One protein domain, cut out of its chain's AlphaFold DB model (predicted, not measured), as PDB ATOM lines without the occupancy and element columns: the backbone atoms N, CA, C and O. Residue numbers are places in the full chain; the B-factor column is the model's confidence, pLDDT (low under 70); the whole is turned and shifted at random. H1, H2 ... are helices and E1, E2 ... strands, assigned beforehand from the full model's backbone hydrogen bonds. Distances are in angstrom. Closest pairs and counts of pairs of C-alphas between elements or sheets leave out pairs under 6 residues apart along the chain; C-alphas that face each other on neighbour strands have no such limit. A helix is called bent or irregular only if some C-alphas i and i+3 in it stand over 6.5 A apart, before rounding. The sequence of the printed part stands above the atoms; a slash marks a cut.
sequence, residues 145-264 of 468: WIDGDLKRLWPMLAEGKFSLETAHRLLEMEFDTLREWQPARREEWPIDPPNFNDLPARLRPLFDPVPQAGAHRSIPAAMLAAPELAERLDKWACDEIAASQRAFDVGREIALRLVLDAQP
ATOM      1  N   TRP A 145      22.315 158.270  60.856       88.06
ATOM      2  CA  TRP A 145      21.392 158.142  61.993       88.06
ATOM      3  C   TRP A 145      19.921 158.018  61.604       88.06
ATOM      4  O   TRP A 145      19.153 157.387  62.337       88.06
ATOM      5  N   ILE A 146      19.531 158.637  60.489       85.75
ATOM      6  CA  ILE A 146      18.150 158.624  60.010       85.75
ATOM      7  C   ILE A 146      17.922 157.583  58.912       85.75
ATOM      8  O   ILE A 146      16.778 157.221  58.702       85.75
ATOM      9  N   ASP A 147      18.965 157.077  58.249       87.94
ATOM     10  CA  ASP A 147      18.911 156.178  57.088       87.94
ATOM     11  C   ASP A 147      18.110 154.916  57.416       87.94
ATOM     12  O   ASP A 147      18.408 154.179  58.365       87.94
ATOM     13  N   GLY A 148      17.071 154.684  56.618       88.25
ATOM     14  CA  GLY A 148      16.112 153.612  56.833       88.25
ATOM     15  C   GLY A 148      16.745 152.233  56.664       88.25
ATOM     16  O   GLY A 148      16.335 151.274  57.326       88.25
ATOM     17  N   ASP A 149      17.800 152.136  55.854       90.81
ATOM     18  CA  ASP A 149      18.546 150.902  55.650       90.81
ATOM     19  C   ASP A 149      19.417 150.558  56.864       90.81
ATOM     20  O   ASP A 149      19.571 149.380  57.196       90.81
ATOM     21  N   LEU A 150      19.916 151.559  57.592       92.50
ATOM     22  CA  LEU A 150      20.674 151.355  58.831       92.50
ATOM     23  C   LEU A 150      19.794 151.308  60.082       92.50
ATOM     24  O   LEU A 150      20.231 150.801  61.113       92.50
ATOM     25  N   LYS A 151      18.535 151.747  60.009       90.31
ATOM     26  CA  LYS A 151      17.600 151.776  61.147       90.31
ATOM     27  C   LYS A 151      17.464 150.435  61.877       90.31
ATOM     28  O   LYS A 151      17.275 150.413  63.090       90.31
ATOM     29  N   ARG A 152      17.589 149.307  61.165       91.75
ATOM     30  CA  ARG A 152      17.566 147.956  61.762       91.75
ATOM     31  C   ARG A 152      18.854 147.574  62.490       91.75
ATOM     32  O   ARG A 152      18.798 146.743  63.392       91.75
ATOM     33  N   LEU A 153      19.986 148.176  62.130       96.38
ATOM     34  CA  LEU A 153      21.275 147.900  62.760       96.38
ATOM     35  C   LEU A 153      21.261 148.319  64.231       96.38
ATOM     36  O   LEU A 153      21.670 147.543  65.089       96.38
ATOM     37  N   TRP A 154      20.762 149.519  64.539       96.00
ATOM     38  CA  TRP A 154      20.885 150.088  65.885       96.00
ATOM     39  C   TRP A 154      20.198 149.244  66.970       96.00
ATOM     40  O   TRP A 154      20.854 148.944  67.968       96.00
ATOM     41  N   PRO A 155      18.947 148.767  66.796       96.56
ATOM     42  CA  PRO A 155      18.327 147.851  67.751       96.56
ATOM     43  C   PRO A 155      19.057 146.510  67.874       96.56
ATOM     44  O   PRO A 155      19.167 145.986  68.976       96.56
ATOM     45  N   MET A 156      19.613 145.963  66.785       96.94
ATOM     46  CA  MET A 156      20.407 144.730  66.870       96.94
ATOM     47  C   MET A 156      21.648 144.909  67.747       96.94
ATOM     48  O   MET A 156      21.988 144.018  68.528       96.94
ATOM     49  N   LEU A 157      22.309 146.066  67.642       97.62
ATOM     50  CA  LEU A 157      23.413 146.413  68.532       97.62
ATOM     51  C   LEU A 157      22.918 146.582  69.974       97.62
ATOM     52  O   LEU A 157      23.514 146.025  70.889       97.62
ATOM     53  N   ALA A 158      21.788 147.257  70.195       97.88
ATOM     54  CA  ALA A 158      21.194 147.403  71.528       97.88
ATOM     55  C   ALA A 158      20.817 146.061  72.187       97.88
ATOM     56  O   ALA A 158      20.776 145.954  73.409       97.88
ATOM     57  N   GLU A 159      20.549 145.028  71.388       97.62
ATOM     58  CA  GLU A 159      20.281 143.662  71.848       97.62
ATOM     59  C   GLU A 159      21.561 142.842  72.103       97.62
ATOM     60  O   GLU A 159      21.475 141.686  72.516       97.62
ATOM     61  N   GLY A 160      22.749 143.403  71.843       96.38
ATOM     62  CA  GLY A 160      24.028 142.704  71.986       96.38
ATOM     63  C   GLY A 160      24.272 141.634  70.918       96.38
ATOM     64  O   GLY A 160      25.058 140.714  71.138       96.38
ATOM     65  N   LYS A 161      23.594 141.708  69.763       94.31
ATOM     66  CA  LYS A 161      23.720 140.730  68.669       94.31
ATOM     67  C   LYS A 161      24.941 141.015  67.796       94.31
ATOM     68  O   LYS A 161      24.812 141.324  66.611       94.31
ATOM     69  N   PHE A 162      26.124 140.923  68.391       95.44
ATOM     70  CA  PHE A 162      27.398 141.099  67.705       95.44
ATOM     71  C   PHE A 162      28.531 140.335  68.401       95.44
ATOM     72  O   PHE A 162      28.450 139.963  69.570       95.44
ATOM     73  N   SER A 163      29.595 140.084  67.651       94.31
ATOM     74  CA  SER A 163      30.815 139.422  68.102       94.31
ATOM     75  C   SER A 163      31.709 140.337  68.947       94.31
ATOM     76  O   SER A 163      31.625 141.562  68.888       94.31
ATOM     77  N   LEU A 164      32.656 139.745  69.680       91.25
ATOM     78  CA  LEU A 164      33.679 140.495  70.422       91.25
ATOM     79  C   LEU A 164      34.561 141.368  69.507       91.25
ATOM     80  O   LEU A 164      34.988 142.448  69.904       91.25
ATOM     81  N   GLU A 165      34.795 140.943  68.262       89.56
ATOM     82  CA  GLU A 165      35.509 141.759  67.270       89.56
ATOM     83  C   GLU A 165      34.732 143.043  66.952       89.56
ATOM     84  O   GLU A 165      35.299 144.134  66.927       89.56
ATOM     85  N   THR A 166      33.417 142.935  66.774       92.19
ATOM     86  CA  THR A 166      32.544 144.099  66.593       92.19
ATOM     87  C   THR A 166      32.421 144.935  67.857       92.19
ATOM     88  O   THR A 166      32.353 146.156  67.767       92.19
ATOM     89  N   ALA A 167      32.459 144.316  69.036       93.19
ATOM     90  CA  ALA A 167      32.488 145.051  70.294       93.19
ATOM     91  C   ALA A 167      33.698 145.998  70.353       93.19
ATOM     92  O   ALA A 167      33.539 147.167  70.688       93.19
ATOM     93  N   HIS A 168      34.885 145.541  69.937       89.31
ATOM     94  CA  HIS A 168      36.053 146.417  69.812       89.31
ATOM     95  C   HIS A 168      35.845 147.545  68.803       89.31
ATOM     96  O   HIS A 168      36.130 148.696  69.122       89.31
ATOM     97  N   ARG A 169      35.311 147.224  67.621       90.88
ATOM     98  CA  ARG A 169      35.017 148.200  66.560       90.88
ATOM     99  C   ARG A 169      34.075 149.311  67.015       90.88
ATOM    100  O   ARG A 169      34.264 150.465  66.661       90.88
ATOM    101  N   LEU A 170      33.063 148.977  67.812       92.69
ATOM    102  CA  LEU A 170      32.099 149.948  68.336       92.69
ATOM    103  C   LEU A 170      32.711 150.940  69.336       92.69
ATOM    104  O   LEU A 170      32.082 151.954  69.628       92.69
ATOM    105  N   LEU A 171      33.908 150.654  69.856       91.06
ATOM    106  CA  LEU A 171      34.665 151.534  70.749       91.06
ATOM    107  C   LEU A 171      35.733 152.362  70.008       91.06
ATOM    108  O   LEU A 171      36.525 153.040  70.663       91.06
ATOM    109  N   GLU A 172      35.787 152.295  68.674       86.75
ATOM    110  CA  GLU A 172      36.673 153.133  67.857       86.75
ATOM    111  C   GLU A 172      36.177 154.592  67.794       86.75
ATOM    112  O   GLU A 172      34.978 154.879  67.884       86.75
ATOM    113  N   MET A 173      37.108 155.538  67.629       84.50
ATOM    114  CA  MET A 173      36.828 156.981  67.735       84.50
ATOM    115  C   MET A 173      35.928 157.519  66.617       84.50
ATOM    116  O   MET A 173      35.259 158.543  66.766       84.50
ATOM    117  N   GLU A 174      35.889 156.839  65.475       85.81
ATOM    118  CA  GLU A 174      35.039 157.159  64.334       85.81
ATOM    119  C   GLU A 174      33.569 157.178  64.754       85.81
ATOM    120  O   GLU A 174      32.796 158.029  64.304       85.81
ATOM    121  N   PHE A 175      33.202 156.278  65.664       88.75
ATOM    122  CA  PHE A 175      31.869 156.196  66.227       88.75
ATOM    123  C   PHE A 175      31.597 157.256  67.299       88.75
ATOM    124  O   PHE A 175      30.464 157.729  67.384       88.75
ATOM    125  N   ASP A 176      32.606 157.674  68.070       86.19
ATOM    126  CA  ASP A 176      32.485 158.843  68.960       86.19
ATOM    127  C   ASP A 176      32.199 160.095  68.128       86.19
ATOM    128  O   ASP A 176      31.230 160.818  68.357       86.19
ATOM    129  N   THR A 177      32.964 160.269  67.050       83.44
ATOM    130  CA  THR A 177      32.808 161.398  66.132       83.44
ATOM    131  C   THR A 177      31.443 161.380  65.429       83.44
ATOM    132  O   THR A 177      30.853 162.430  65.164       83.44
ATOM    133  N   LEU A 178      30.923 160.194  65.092       85.50
ATOM    134  CA  LEU A 178      29.570 160.039  64.553       85.50
ATOM    135  C   LEU A 178      28.503 160.432  65.593       85.50
ATOM    136  O   LEU A 178      27.484 161.025  65.227       85.50
ATOM    137  N   ARG A 179      28.731 160.110  66.871       86.00
ATOM    138  CA  ARG A 179      27.797 160.337  67.982       86.00
ATOM    139  C   ARG A 179      27.719 161.792  68.438       86.00
ATOM    140  O   ARG A 179      26.625 162.252  68.775       86.00
ATOM    141  N   GLU A 180      28.847 162.495  68.462       81.06
ATOM    142  CA  GLU A 180      28.954 163.909  68.852       81.06
ATOM    143  C   GLU A 180      28.299 164.853  67.842       81.06
ATOM    144  O   GLU A 180      27.901 165.971  68.176       81.06
ATOM    145  N   TRP A 181      28.166 164.410  66.595       72.06
ATOM    146  CA  TRP A 181      27.609 165.233  65.541       72.06
ATOM    147  C   TRP A 181      26.097 165.424  65.732       72.06
ATOM    148  O   TRP A 181      25.306 164.484  65.632       72.06
ATOM    149  N   GLN A 182      25.689 166.671  65.975       67.19
ATOM    150  CA  GLN A 182      24.292 167.097  65.966       67.19
ATOM    151  C   GLN A 182      24.056 168.005  64.755       67.19
ATOM    152  O   GLN A 182      24.843 168.929  64.532       67.19
ATOM    153  N   PRO A 183      22.994 167.792  63.959       59.09
ATOM    154  CA  PRO A 183      22.663 168.734  62.905       59.09
ATOM    155  C   PRO A 183      22.341 170.097  63.527       59.09
ATOM    156  O   PRO A 183      21.451 170.214  64.369       59.09
ATOM    157  N   ALA A 184      23.007 171.154  63.061       56.88
ATOM    158  CA  ALA A 184      22.405 172.482  63.128       56.88
ATOM    159  C   ALA A 184      21.067 172.431  62.368       56.88
ATOM    160  O   ALA A 184      20.965 171.689  61.386       56.88
ATOM    161  N   ARG A 185      20.051 173.187  62.823       60.50
ATOM    162  CA  ARG A 185      18.758 173.330  62.122       60.50
ATOM    163  C   ARG A 185      19.008 173.427  60.617       60.50
ATOM    164  O   ARG A 185      19.726 174.325  60.181       60.50
ATOM    165  N   ARG A 186      18.489 172.464  59.855       62.78
ATOM    166  CA  ARG A 186      18.769 172.362  58.424       62.78
ATOM    167  C   ARG A 186      17.714 173.084  57.610       62.78
ATOM    168  O   ARG A 186      16.541 173.108  57.960       62.78
ATOM    169  N   GLU A 187      18.166 173.601  56.478       61.66
ATOM    170  CA  GLU A 187      17.303 174.087  55.404       61.66
ATOM    171  C   GLU A 187      16.742 172.916  54.571       61.66
ATOM    172  O   GLU A 187      15.705 173.068  53.931       61.66
ATOM    173  N   GLU A 188      17.392 171.737  54.609       75.88
ATOM    174  CA  GLU A 188      17.013 170.564  53.813       75.88
ATOM    175  C   GLU A 188      17.208 169.208  54.525       75.88
ATOM    176  O   GLU A 188      18.254 168.925  55.120       75.88
ATOM    177  N   TRP A 189      16.213 168.331  54.369       80.06
ATOM    178  CA  TRP A 189      16.200 166.937  54.808       80.06
ATOM    179  C   TRP A 189      16.237 165.994  53.595       80.06
ATOM    180  O   TRP A 189      15.233 165.885  52.886       80.06
ATOM    181  N   PRO A 190      17.361 165.305  53.330       79.25
ATOM    182  CA  PRO A 190      17.377 164.168  52.421       79.25
ATOM    183  C   PRO A 190      16.915 162.910  53.166       79.25
ATOM    184  O   PRO A 190      17.444 162.593  54.230       79.25
ATOM    185  N   ILE A 191      15.959 162.181  52.600       84.00
ATOM    186  CA  ILE A 191      15.494 160.894  53.129       84.00
ATOM    187  C   ILE A 191      15.423 159.861  52.010       84.00
ATOM    188  O   ILE A 191      15.021 160.160  50.887       84.00
ATOM    189  N   ASP A 192      15.846 158.640  52.301       80.38
ATOM    190  CA  ASP A 192      15.732 157.511  51.380       80.38
ATOM    191  C   ASP A 192      14.261 157.059  51.199       80.38
ATOM    192  O   ASP A 192      13.366 157.508  51.928       80.38
ATOM    193  N   PRO A 193      13.968 156.200  50.205       80.88
ATOM    194  CA  PRO A 193      12.618 155.703  49.970       80.88
ATOM    195  C   PRO A 193      12.011 154.950  51.169       80.88
ATOM    196  O   PRO A 193      10.841 155.207  51.464       80.88
ATOM    197  N   PRO A 194      12.736 154.068  51.896       81.50
ATOM    198  CA  PRO A 194      12.230 153.476  53.138       81.50
ATOM    199  C   PRO A 194      11.730 154.516  54.153       81.50
ATOM    200  O   PRO A 194      10.590 154.437  54.611       81.50
ATOM    201  N   ASN A 195      12.520 155.549  54.429       84.50
ATOM    202  CA  ASN A 195      12.159 156.624  55.348       84.50
ATOM    203  C   ASN A 195      10.994 157.472  54.844       84.50
ATOM    204  O   ASN A 195      10.114 157.845  55.620       84.50
ATOM    205  N   PHE A 196      10.951 157.768  53.544       87.75
ATOM    206  CA  PHE A 196       9.816 158.471  52.949       87.75
ATOM    207  C   PHE A 196       8.512 157.669  53.082       87.75
ATOM    208  O   PHE A 196       7.437 158.241  53.298       87.75
ATOM    209  N   ASN A 197       8.590 156.340  53.004       85.50
ATOM    210  CA  ASN A 197       7.441 155.466  53.220       85.50
ATOM    211  C   ASN A 197       7.002 155.444  54.693       85.50
ATOM    212  O   ASN A 197       5.797 155.458  54.958       85.50
ATOM    213  N   ASP A 198       7.946 155.497  55.631       87.31
ATOM    214  CA  ASP A 198       7.674 155.579  57.071       87.31
ATOM    215  C   ASP A 198       7.172 156.965  57.520       87.31
ATOM    216  O   ASP A 198       6.554 157.093  58.584       87.31
ATOM    217  N   LEU A 199       7.378 158.017  56.715       90.81
ATOM    218  CA  LEU A 199       6.910 159.361  57.046       90.81
ATOM    219  C   LEU A 199       5.385 159.403  57.249       90.81
ATOM    220  O   LEU A 199       4.622 158.917  56.397       90.81
ATOM    221  N   PRO A 200       4.907 160.120  58.288       93.12
ATOM    222  CA  PRO A 200       3.503 160.479  58.415       93.12
ATOM    223  C   PRO A 200       2.970 161.090  57.114       93.12
ATOM    224  O   PRO A 200       3.533 162.058  56.607       93.12
ATOM    225  N   ALA A 201       1.844 160.581  56.602       94.00
ATOM    226  CA  ALA A 201       1.310 160.960  55.285       94.00
ATOM    227  C   ALA A 201       1.168 162.481  55.070       94.00
ATOM    228  O   ALA A 201       1.374 162.978  53.969       94.00
ATOM    229  N   ARG A 202       0.880 163.232  56.141       93.94
ATOM    230  CA  ARG A 202       0.774 164.703  56.141       93.94
ATOM    231  C   ARG A 202       2.092 165.454  55.897       93.94
ATOM    232  O   ARG A 202       2.042 166.638  55.598       93.94
ATOM    233  N   LEU A 203       3.241 164.808  56.099       93.50
ATOM    234  CA  LEU A 203       4.570 165.397  55.899       93.50
ATOM    235  C   LEU A 203       5.111 165.129  54.494       93.50
ATOM    236  O   LEU A 203       5.924 165.901  54.006       93.50
ATOM    237  N   ARG A 204       4.627 164.081  53.816       92.94
ATOM    238  CA  ARG A 204       5.057 163.715  52.457       92.94
ATOM    239  C   ARG A 204       4.935 164.849  51.422       92.94
ATOM    240  O   ARG A 204       5.836 164.942  50.599       92.94
ATOM    241  N   PRO A 205       3.922 165.743  51.465       93.06
ATOM    242  CA  PRO A 205       3.848 166.888  50.550       93.06
ATOM    243  C   PRO A 205       4.984 167.909  50.695       93.06
ATOM    244  O   PRO A 205       5.112 168.783  49.847       93.06
ATOM    245  N   LEU A 206       5.787 167.839  51.765       90.69
ATOM    246  CA  LEU A 206       6.961 168.697  51.934       90.69
ATOM    247  C   LEU A 206       8.168 168.222  51.128       90.69
ATOM    248  O   LEU A 206       9.205 168.871  51.203       90.69
ATOM    249  N   PHE A 207       8.078 167.100  50.420       91.50
ATOM    250  CA  PHE A 207       9.215 166.476  49.763       91.50
ATOM    251  C   PHE A 207       8.962 166.283  48.277       91.50
ATOM    252  O   PHE A 207       7.902 165.798  47.881       91.50
ATOM    253  N   ASP A 208       9.996 166.555  47.489       85.38
ATOM    254  CA  ASP A 208      10.061 166.165  46.089       85.38
ATOM    255  C   ASP A 208      10.983 164.952  45.929       85.38
ATOM    256  O   ASP A 208      11.988 164.822  46.644       85.38
ATOM    257  N   PRO A 209      10.678 164.040  44.991       78.25
ATOM    258  CA  PRO A 209      11.642 163.030  44.587       78.25
ATOM    259  C   PRO A 209      12.865 163.727  43.976       78.25
ATOM    260  O   PRO A 209      12.735 164.573  43.093       78.25
ATOM    261  N   VAL A 210      14.062 163.348  44.422       76.12
ATOM    262  CA  VAL A 210      15.344 163.724  43.816       76.12
ATOM    263  C   VAL A 210      15.819 162.525  43.020       76.12
ATOM    264  O   VAL A 210      16.468 161.634  43.579       76.12
ATOM    265  N   PRO A 211      15.506 162.464  41.717       57.88
ATOM    266  CA  PRO A 211      15.614 161.206  41.009       57.88
ATOM    267  C   PRO A 211      17.077 160.754  40.960       57.88
ATOM    268  O   PRO A 211      17.378 159.650  41.381       57.88
ATOM    269  N   GLN A 212      18.006 161.667  40.657       60.00
ATOM    270  CA  GLN A 212      19.455 161.411  40.585       60.00
ATOM    271  C   GLN A 212      20.084 160.811  41.857       60.00
ATOM    272  O   GLN A 212      21.165 160.234  41.774       60.00
ATOM    273  N   ALA A 213      19.443 160.961  43.019       62.16
ATOM    274  CA  ALA A 213      19.946 160.471  44.300       62.16
ATOM    275  C   ALA A 213      19.188 159.236  44.816       62.16
ATOM    276  O   ALA A 213      19.553 158.708  45.864       62.16
ATOM    277  N   GLY A 214      18.126 158.798  44.123       67.12
ATOM    278  CA  GLY A 214      17.234 157.746  44.617       67.12
ATOM    279  C   GLY A 214      16.664 158.064  45.997       67.12
ATOM    280  O   GLY A 214      16.554 157.165  46.823       67.12
ATOM    281  N   ALA A 215      16.391 159.341  46.264       78.62
ATOM    282  CA  ALA A 215      15.997 159.869  47.564       78.62
ATOM    283  C   ALA A 215      14.896 160.922  47.389       78.62
ATOM    284  O   ALA A 215      14.631 161.383  46.281       78.62
ATOM    285  N   HIS A 216      14.281 161.337  48.486       83.69
ATOM    286  CA  HIS A 216      13.388 162.484  48.553       83.69
ATOM    287  C   HIS A 216      14.084 163.622  49.296       83.69
ATOM    288  O   HIS A 216      14.800 163.390  50.271       83.69
ATOM    289  N   ARG A 217      13.886 164.860  48.846       86.31
ATOM    290  CA  ARG A 217      14.439 166.052  49.500       86.31
ATOM    291  C   ARG A 217      13.310 166.988  49.875       86.31
ATOM    292  O   ARG A 217      12.381 167.184  49.093       86.31
ATOM    293  N   SER A 218      13.388 167.546  51.076       86.69
ATOM    294  CA  SER A 218      12.426 168.551  51.508       86.69
ATOM    295  C   SER A 218      12.491 169.790  50.610       86.69
ATOM    296  O   SER A 218      13.571 170.217  50.213       86.69
ATOM    297  N   ILE A 219      11.339 170.375  50.307       87.19
ATOM    298  CA  ILE A 219      11.178 171.529  49.424       87.19
ATOM    299  C   ILE A 219      11.216 172.794  50.293       87.19
ATOM    300  O   ILE A 219      10.245 173.043  51.020       87.19
ATOM    301  N   PRO A 220      12.262 173.642  50.217       87.38
ATOM    302  CA  PRO A 220      12.369 174.817  51.085       87.38
ATOM    303  C   PRO A 220      11.158 175.753  50.974       87.38
ATOM    304  O   PRO A 220      10.639 176.235  51.978       87.38
ATOM    305  N   ALA A 221      10.631 175.944  49.761       87.50
ATOM    306  CA  ALA A 221       9.431 176.749  49.536       87.50
ATOM    307  C   ALA A 221       8.178 176.160  50.212       87.50
ATOM    308  O   ALA A 221       7.375 176.912  50.760       87.50
ATOM    309  N   ALA A 222       8.017 174.830  50.220       87.12
ATOM    310  CA  ALA A 222       6.895 174.179  50.900       87.12
ATOM    311  C   ALA A 222       7.042 174.265  52.426       87.12
ATOM    312  O   ALA A 222       6.059 174.511  53.123       87.12
ATOM    313  N   MET A 223       8.268 174.129  52.941       88.06
ATOM    314  CA  MET A 223       8.565 174.301  54.366       88.06
ATOM    315  C   MET A 223       8.274 175.732  54.838       88.06
ATOM    316  O   MET A 223       7.659 175.915  55.886       88.06
ATOM    317  N   LEU A 224       8.634 176.744  54.039       89.44
ATOM    318  CA  LEU A 224       8.316 178.150  54.314       89.44
ATOM    319  C   LEU A 224       6.810 178.443  54.225       89.44
ATOM    320  O   LEU A 224       6.292 179.230  55.014       89.44
ATOM    321  N   ALA A 225       6.101 177.811  53.286       92.00
ATOM    322  CA  ALA A 225       4.657 177.978  53.120       92.00
ATOM    323  C   ALA A 225       3.830 177.278  54.217       92.00
ATOM    324  O   ALA A 225       2.681 177.654  54.447       92.00
ATOM    325  N   ALA A 226       4.397 176.275  54.896       92.94
ATOM    326  CA  ALA A 226       3.734 175.494  55.939       92.94
ATOM    327  C   ALA A 226       4.637 175.311  57.182       92.94
ATOM    328  O   ALA A 226       5.056 174.186  57.479       92.94
ATOM    329  N   PRO A 227       4.908 176.385  57.952       91.69
ATOM    330  CA  PRO A 227       5.868 176.360  59.062       91.69
ATOM    331  C   PRO A 227       5.511 175.345  60.157       91.69
ATOM    332  O   PRO A 227       6.396 174.696  60.704       91.69
ATOM    333  N   GLU A 228       4.220 175.122  60.425       93.88
ATOM    334  CA  GLU A 228       3.774 174.093  61.376       93.88
ATOM    335  C   GLU A 228       4.107 172.668  60.907       93.88
ATOM    336  O   GLU A 228       4.387 171.788  61.718       93.88
ATOM    337  N   LEU A 229       4.063 172.396  59.596       92.00
ATOM    338  CA  LEU A 229       4.452 171.087  59.063       92.00
ATOM    339  C   LEU A 229       5.974 170.927  59.061       92.00
ATOM    340  O   LEU A 229       6.446 169.832  59.360       92.00
ATOM    341  N   ALA A 230       6.721 171.999  58.785       90.12
ATOM    342  CA  ALA A 230       8.178 172.010  58.883       90.12
ATOM    343  C   ALA A 230       8.649 171.724  60.320       90.12
ATOM    344  O   ALA A 230       9.457 170.824  60.524       90.12
ATOM    345  N   GLU A 231       8.062 172.375  61.329       90.69
ATOM    346  CA  GLU A 231       8.374 172.109  62.743       90.69
ATOM    347  C   GLU A 231       8.086 170.649  63.130       90.69
ATOM    348  O   GLU A 231       8.838 170.013  63.870       90.69
ATOM    349  N   ARG A 232       7.003 170.072  62.601       92.44
ATOM    350  CA  ARG A 232       6.661 168.663  62.847       92.44
ATOM    351  C   ARG A 232       7.594 167.695  62.139       92.44
ATOM    352  O   ARG A 232       7.809 166.607  62.672       92.44
ATOM    353  N   LEU A 233       8.098 168.054  60.960       90.25
ATOM    354  CA  LEU A 233       9.124 167.288  60.262       90.25
ATOM    355  C   LEU A 233      10.427 167.298  61.062       90.25
ATOM    356  O   LEU A 233      10.956 166.225  61.340       90.25
ATOM    357  N   ASP A 234      10.878 168.474  61.499       87.81
ATOM    358  CA  ASP A 234      12.066 168.608  62.346       87.81
ATOM    359  C   ASP A 234      11.915 167.787  63.626       87.81
ATOM    360  O   ASP A 234      12.809 167.026  63.994       87.81
ATOM    361  N   LYS A 235      10.749 167.871  64.279       89.88
ATOM    362  CA  LYS A 235      10.462 167.058  65.460       89.88
ATOM    363  C   LYS A 235      10.537 165.559  65.160       89.88
ATOM    364  O   LYS A 235      11.157 164.834  65.931       89.88
ATOM    365  N   TRP A 236       9.912 165.096  64.078       90.88
ATOM    366  CA  TRP A 236       9.951 163.684  63.695       90.88
ATOM    367  C   TRP A 236      11.388 163.214  63.438       90.88
ATOM    368  O   TRP A 236      11.803 162.209  64.005       90.88
ATOM    369  N   ALA A 237      12.170 163.969  62.665       87.44
ATOM    370  CA  ALA A 237      13.551 163.615  62.354       87.44
ATOM    371  C   ALA A 237      14.432 163.584  63.615       87.44
ATOM    372  O   ALA A 237      15.208 162.648  63.807       87.44
ATOM    373  N   CYS A 238      14.273 164.562  64.512       87.44
ATOM    374  CA  CYS A 238      14.942 164.571  65.812       87.44
ATOM    375  C   CYS A 238      14.558 163.361  66.674       87.44
ATOM    376  O   CYS A 238      15.433 162.772  67.309       87.44
ATOM    377  N   ASP A 239      13.278 162.975  66.698       90.12
ATOM    378  CA  ASP A 239      12.810 161.811  67.457       90.12
ATOM    379  C   ASP A 239      13.418 160.502  66.906       90.12
ATOM    380  O   ASP A 239      13.871 159.667  67.695       90.12
ATOM    381  N   GLU A 240      13.491 160.347  65.576       89.44
ATOM    382  CA  GLU A 240      14.110 159.193  64.899       89.44
ATOM    383  C   GLU A 240      15.615 159.104  65.182       89.44
ATOM    384  O   GLU A 240      16.102 158.071  65.646       89.44
ATOM    385  N   ILE A 241      16.350 160.204  64.992       88.75
ATOM    386  CA  ILE A 241      17.792 160.271  65.277       88.75
ATOM    387  C   ILE A 241      18.055 159.947  66.746       88.75
ATOM    388  O   ILE A 241      18.930 159.138  67.055       88.75
ATOM    389  N   ALA A 242      17.280 160.533  67.660       90.56
ATOM    390  CA  ALA A 242      17.437 160.281  69.084       90.56
ATOM    391  C   ALA A 242      17.135 158.817  69.444       90.56
ATOM    392  O   ALA A 242      17.757 158.274  70.355       90.56
ATOM    393  N   ALA A 243      16.199 158.159  68.754       93.12
ATOM    394  CA  ALA A 243      15.940 156.734  68.941       93.12
ATOM    395  C   ALA A 243      17.117 155.868  68.466       93.12
ATOM    396  O   ALA A 243      17.576 155.019  69.234       93.12
ATOM    397  N   SER A 244      17.647 156.123  67.266       92.94
ATOM    398  CA  SER A 244      18.832 155.441  66.729       92.94
ATOM    399  C   SER A 244      20.054 155.626  67.633       92.94
ATOM    400  O   SER A 244      20.715 154.650  67.983       92.94
ATOM    401  N   GLN A 245      20.313 156.859  68.082       92.81
ATOM    402  CA  GLN A 245      21.422 157.174  68.983       92.81
ATOM    403  C   GLN A 245      21.276 156.484  70.341       92.81
ATOM    404  O   GLN A 245      22.244 155.913  70.825       92.81
ATOM    405  N   ARG A 246      20.076 156.451  70.940       95.38
ATOM    406  CA  ARG A 246      19.857 155.709  72.195       95.38
ATOM    407  C   ARG A 246      20.124 154.214  72.037       95.38
ATOM    408  O   ARG A 246      20.751 153.618  72.904       95.38
ATOM    409  N   ALA A 247      19.645 153.602  70.953       96.50
ATOM    410  CA  ALA A 247      19.897 152.186  70.689       96.50
ATOM    411  C   ALA A 247      21.398 151.915  70.492       96.50
ATOM    412  O   ALA A 247      21.943 150.953  71.033       96.50
ATOM    413  N   PHE A 248      22.079 152.807  69.778       95.69
ATOM    414  CA  PHE A 248      23.521 152.759  69.612       95.69
ATOM    415  C   PHE A 248      24.283 152.901  70.937       95.69
ATOM    416  O   PHE A 248      25.172 152.094  71.199       95.69
ATOM    417  N   ASP A 249      23.911 153.857  71.792       95.94
ATOM    418  CA  ASP A 249      24.527 154.077  73.106       95.94
ATOM    419  C   ASP A 249      24.397 152.816  73.984       95.94
ATOM    420  O   ASP A 249      25.390 152.336  74.527       95.94
ATOM    421  N   VAL A 250      23.212 152.192  74.020       98.06
ATOM    422  CA  VAL A 250      23.001 150.900  74.704       98.06
ATOM    423  C   VAL A 250      23.897 149.804  74.118       98.06
ATOM    424  O   VAL A 250      24.538 149.053  74.857       98.06
ATOM    425  N   GLY A 251      23.982 149.713  72.788       97.56
ATOM    426  CA  GLY A 251      24.867 148.762  72.114       97.56
ATOM    427  C   GLY A 251      26.340 148.975  72.468       97.56
ATOM    428  O   GLY A 251      27.059 148.007  72.716       97.56
ATOM    429  N   ARG A 252      26.785 150.229  72.583       96.00
ATOM    430  CA  ARG A 252      28.142 150.580  73.022       96.00
ATOM    431  C   ARG A 252      28.406 150.234  74.477       96.00
ATOM    432  O   ARG A 252      29.489 149.747  74.783       96.00
ATOM    433  N   GLU A 253      27.442 150.425  75.368       96.94
ATOM    434  CA  GLU A 253      27.562 149.990  76.763       96.94
ATOM    435  C   GLU A 253      27.675 148.462  76.879       96.94
ATOM    436  O   GLU A 253      28.406 147.944  77.725       96.94
ATOM    437  N   ILE A 254      26.956 147.711  76.038       98.00
ATOM    438  CA  ILE A 254      27.113 146.250  75.947       98.00
ATOM    439  C   ILE A 254      28.505 145.901  75.407       98.00
ATOM    440  O   ILE A 254      29.190 145.065  75.993       98.00
ATOM    441  N   ALA A 255      28.947 146.565  74.338       95.81
ATOM    442  CA  ALA A 255      30.267 146.353  73.751       95.81
ATOM    443  C   ALA A 255      31.393 146.626  74.757       95.81
ATOM    444  O   ALA A 255      32.299 145.807  74.898       95.81
ATOM    445  N   LEU A 256      31.304 147.728  75.506       95.44
ATOM    446  CA  LEU A 256      32.248 148.076  76.563       95.44
ATOM    447  C   LEU A 256      32.331 146.971  77.618       95.44
ATOM    448  O   LEU A 256      33.432 146.540  77.952       95.44
ATOM    449  N   ARG A 257      31.187 146.468  78.093       96.56
ATOM    450  CA  ARG A 257      31.144 145.359  79.059       96.56
ATOM    451  C   ARG A 257      31.783 144.088  78.508       96.56
ATOM    452  O   ARG A 257      32.637 143.523  79.177       96.56
ATOM    453  N   LEU A 258      31.454 143.695  77.277       94.56
ATOM    454  CA  LEU A 258      32.056 142.524  76.628       94.56
ATOM    455  C   LEU A 258      33.579 142.657  76.490       94.56
ATOM    456  O   LEU A 258      34.309 141.694  76.719       94.56
ATOM    457  N   VAL A 259      34.071 143.846  76.133       93.44
ATOM    458  CA  VAL A 259      35.512 144.100  76.025       93.44
ATOM    459  C   VAL A 259      36.180 144.125  77.403       93.44
ATOM    460  O   VAL A 259      37.306 143.643  77.515       93.44
ATOM    461  N   LEU A 260      35.513 144.638  78.444       93.00
ATOM    462  CA  LEU A 260      35.991 144.572  79.831       93.00
ATOM    463  C   LEU A 260      36.080 143.124  80.327       93.00
ATOM    464  O   LEU A 260      37.124 142.730  80.839       93.00
ATOM    465  N   ASP A 261      35.049 142.315  80.072       94.25
ATOM    466  CA  ASP A 261      35.015 140.881  80.394       94.25
ATOM    467  C   ASP A 261      36.135 140.095  79.702       94.25
ATOM    468  O   ASP A 261      36.617 139.085  80.218       94.25
ATOM    469  N   ALA A 262      36.596 140.571  78.545       93.00
ATOM    470  CA  ALA A 262      37.691 139.960  77.808       93.00
ATOM    471  C   ALA A 262      39.097 140.358  78.314       93.00
ATOM    472  O   ALA A 262      40.069 139.670  77.985       93.00
ATOM    473  N   GLN A 263      39.245 141.427  79.113       93.44
ATOM    474  CA  GLN A 263      40.569 141.952  79.495       93.44
ATOM    475  C   GLN A 263      41.450 140.957  80.264       93.44
ATOM    476  O   GLN A 263      42.630 140.858  79.912       93.44
ATOM    477  N   PRO A 264      40.953 140.176  81.248       93.94
ATOM    478  CA  PRO A 264      41.784 139.184  81.933       93.94
ATOM    479  C   PRO A 264      42.357 138.129  80.975       93.94
ATOM    480  O   PRO A 264      43.527 137.756  81.076       93.94
TER     481      PRO A 264
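Overview. This is residues 145 to 264 of the 468 residues of an uncharacterized protein of Verrucomicrobia bacterium (UniProt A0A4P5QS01). One very long helix, H6, makes the long axis of a rod, and the smaller parts are strung along it: the short helices H1 and H2 pack on its second half, while near its beginning a small head holds the strand hairpin E1 and E2 with H4 beside it. H5 leads from the head into H6, and a long link, residues 181 to 192, runs from H3 to the head. The printed part has 120 residues with six named helices and two named strands, in the order H1, H2, H3, H4, E1, E2, H5, H6; the sheet, E1 - E2, is antiparallel and the class is mostly helix. The whole is loose, with a radius of gyration of the C-alphas of 17.3 A, and spans 61 by 24 by 22 A.

Along the chain. The sheet consists of E1, residues 207 to 210, 9.0 A long from C-alpha 207 at (9.215, 166.476, 49.763), and E2, residues 215 to 218, 10.2 A. H4 is residues 193 to 198, 8.7 A, and H5 is residues 220 to 225, 8.6 A. H6, residues 227 to 264, runs 56.5 A from C-alpha 227 at (5.868, 176.360, 59.062) to C-alpha 264 at (41.784, 139.184, 81.933). H6 is irregular: C-alphas 261 and 264 are 7.1 A apart. H1 is residues 153 to 158, 8.8 A, H2 residues 164 to 169, 8.7 A, and H3 residues 173 to 180, 10.5 A.

Arrangement. E1 and E2 form a hairpin, antiparallel at 141 degrees, with N 210 and O 215 at 2.8 A and N 208 and O 217 at 2.9 A, within hydrogen-bond range. Residues 190 to 191 pair antiparallel with residues 216 to 217 of E2. The closest C-alphas of H4 and E2, those of Pro 193 and Ala 215, are 5.9 A apart. H4, E1 and E2 are apart from H6. H5 and H6 only just touch, only at the corner by their link, with 3 pairs of C-alphas within 8 A; the closest are those of Met 223 and Ala 230, 5.1 A. H6 is the hub, touching three helices. Its residues 244 to 254 alone touch H1, at a steep tilt of 55 degrees, the same way; the closest C-alphas are those of Ala 158 and Gly 251, 4.0 A. Its residues 252 to 259 alone touch H2, at a steep tilt of 52 degrees, opposite ways; the closest C-alphas are those of Ala 167 and Ala 255, 4.3 A. H3 is close to H6 but not clearly touching, with the closest C-alphas, those of Arg 179 and Gln 245, 7.2 A apart. Every O i to N i+4 pair is within hydrogen-bond range in H1, H2, H3, H4 and H5, and 33 of 34 are in H6.

Size, cuts and confidence. The C-alphas farthest apart, those of Ala 225 and Pro 264, are 60.9 A apart. The printed part has no cut. The link from H3 to H4 is long. The mean pLDDT of the printed part is 87.7, and residues 182 to 187 and 211 to 214 are under 70.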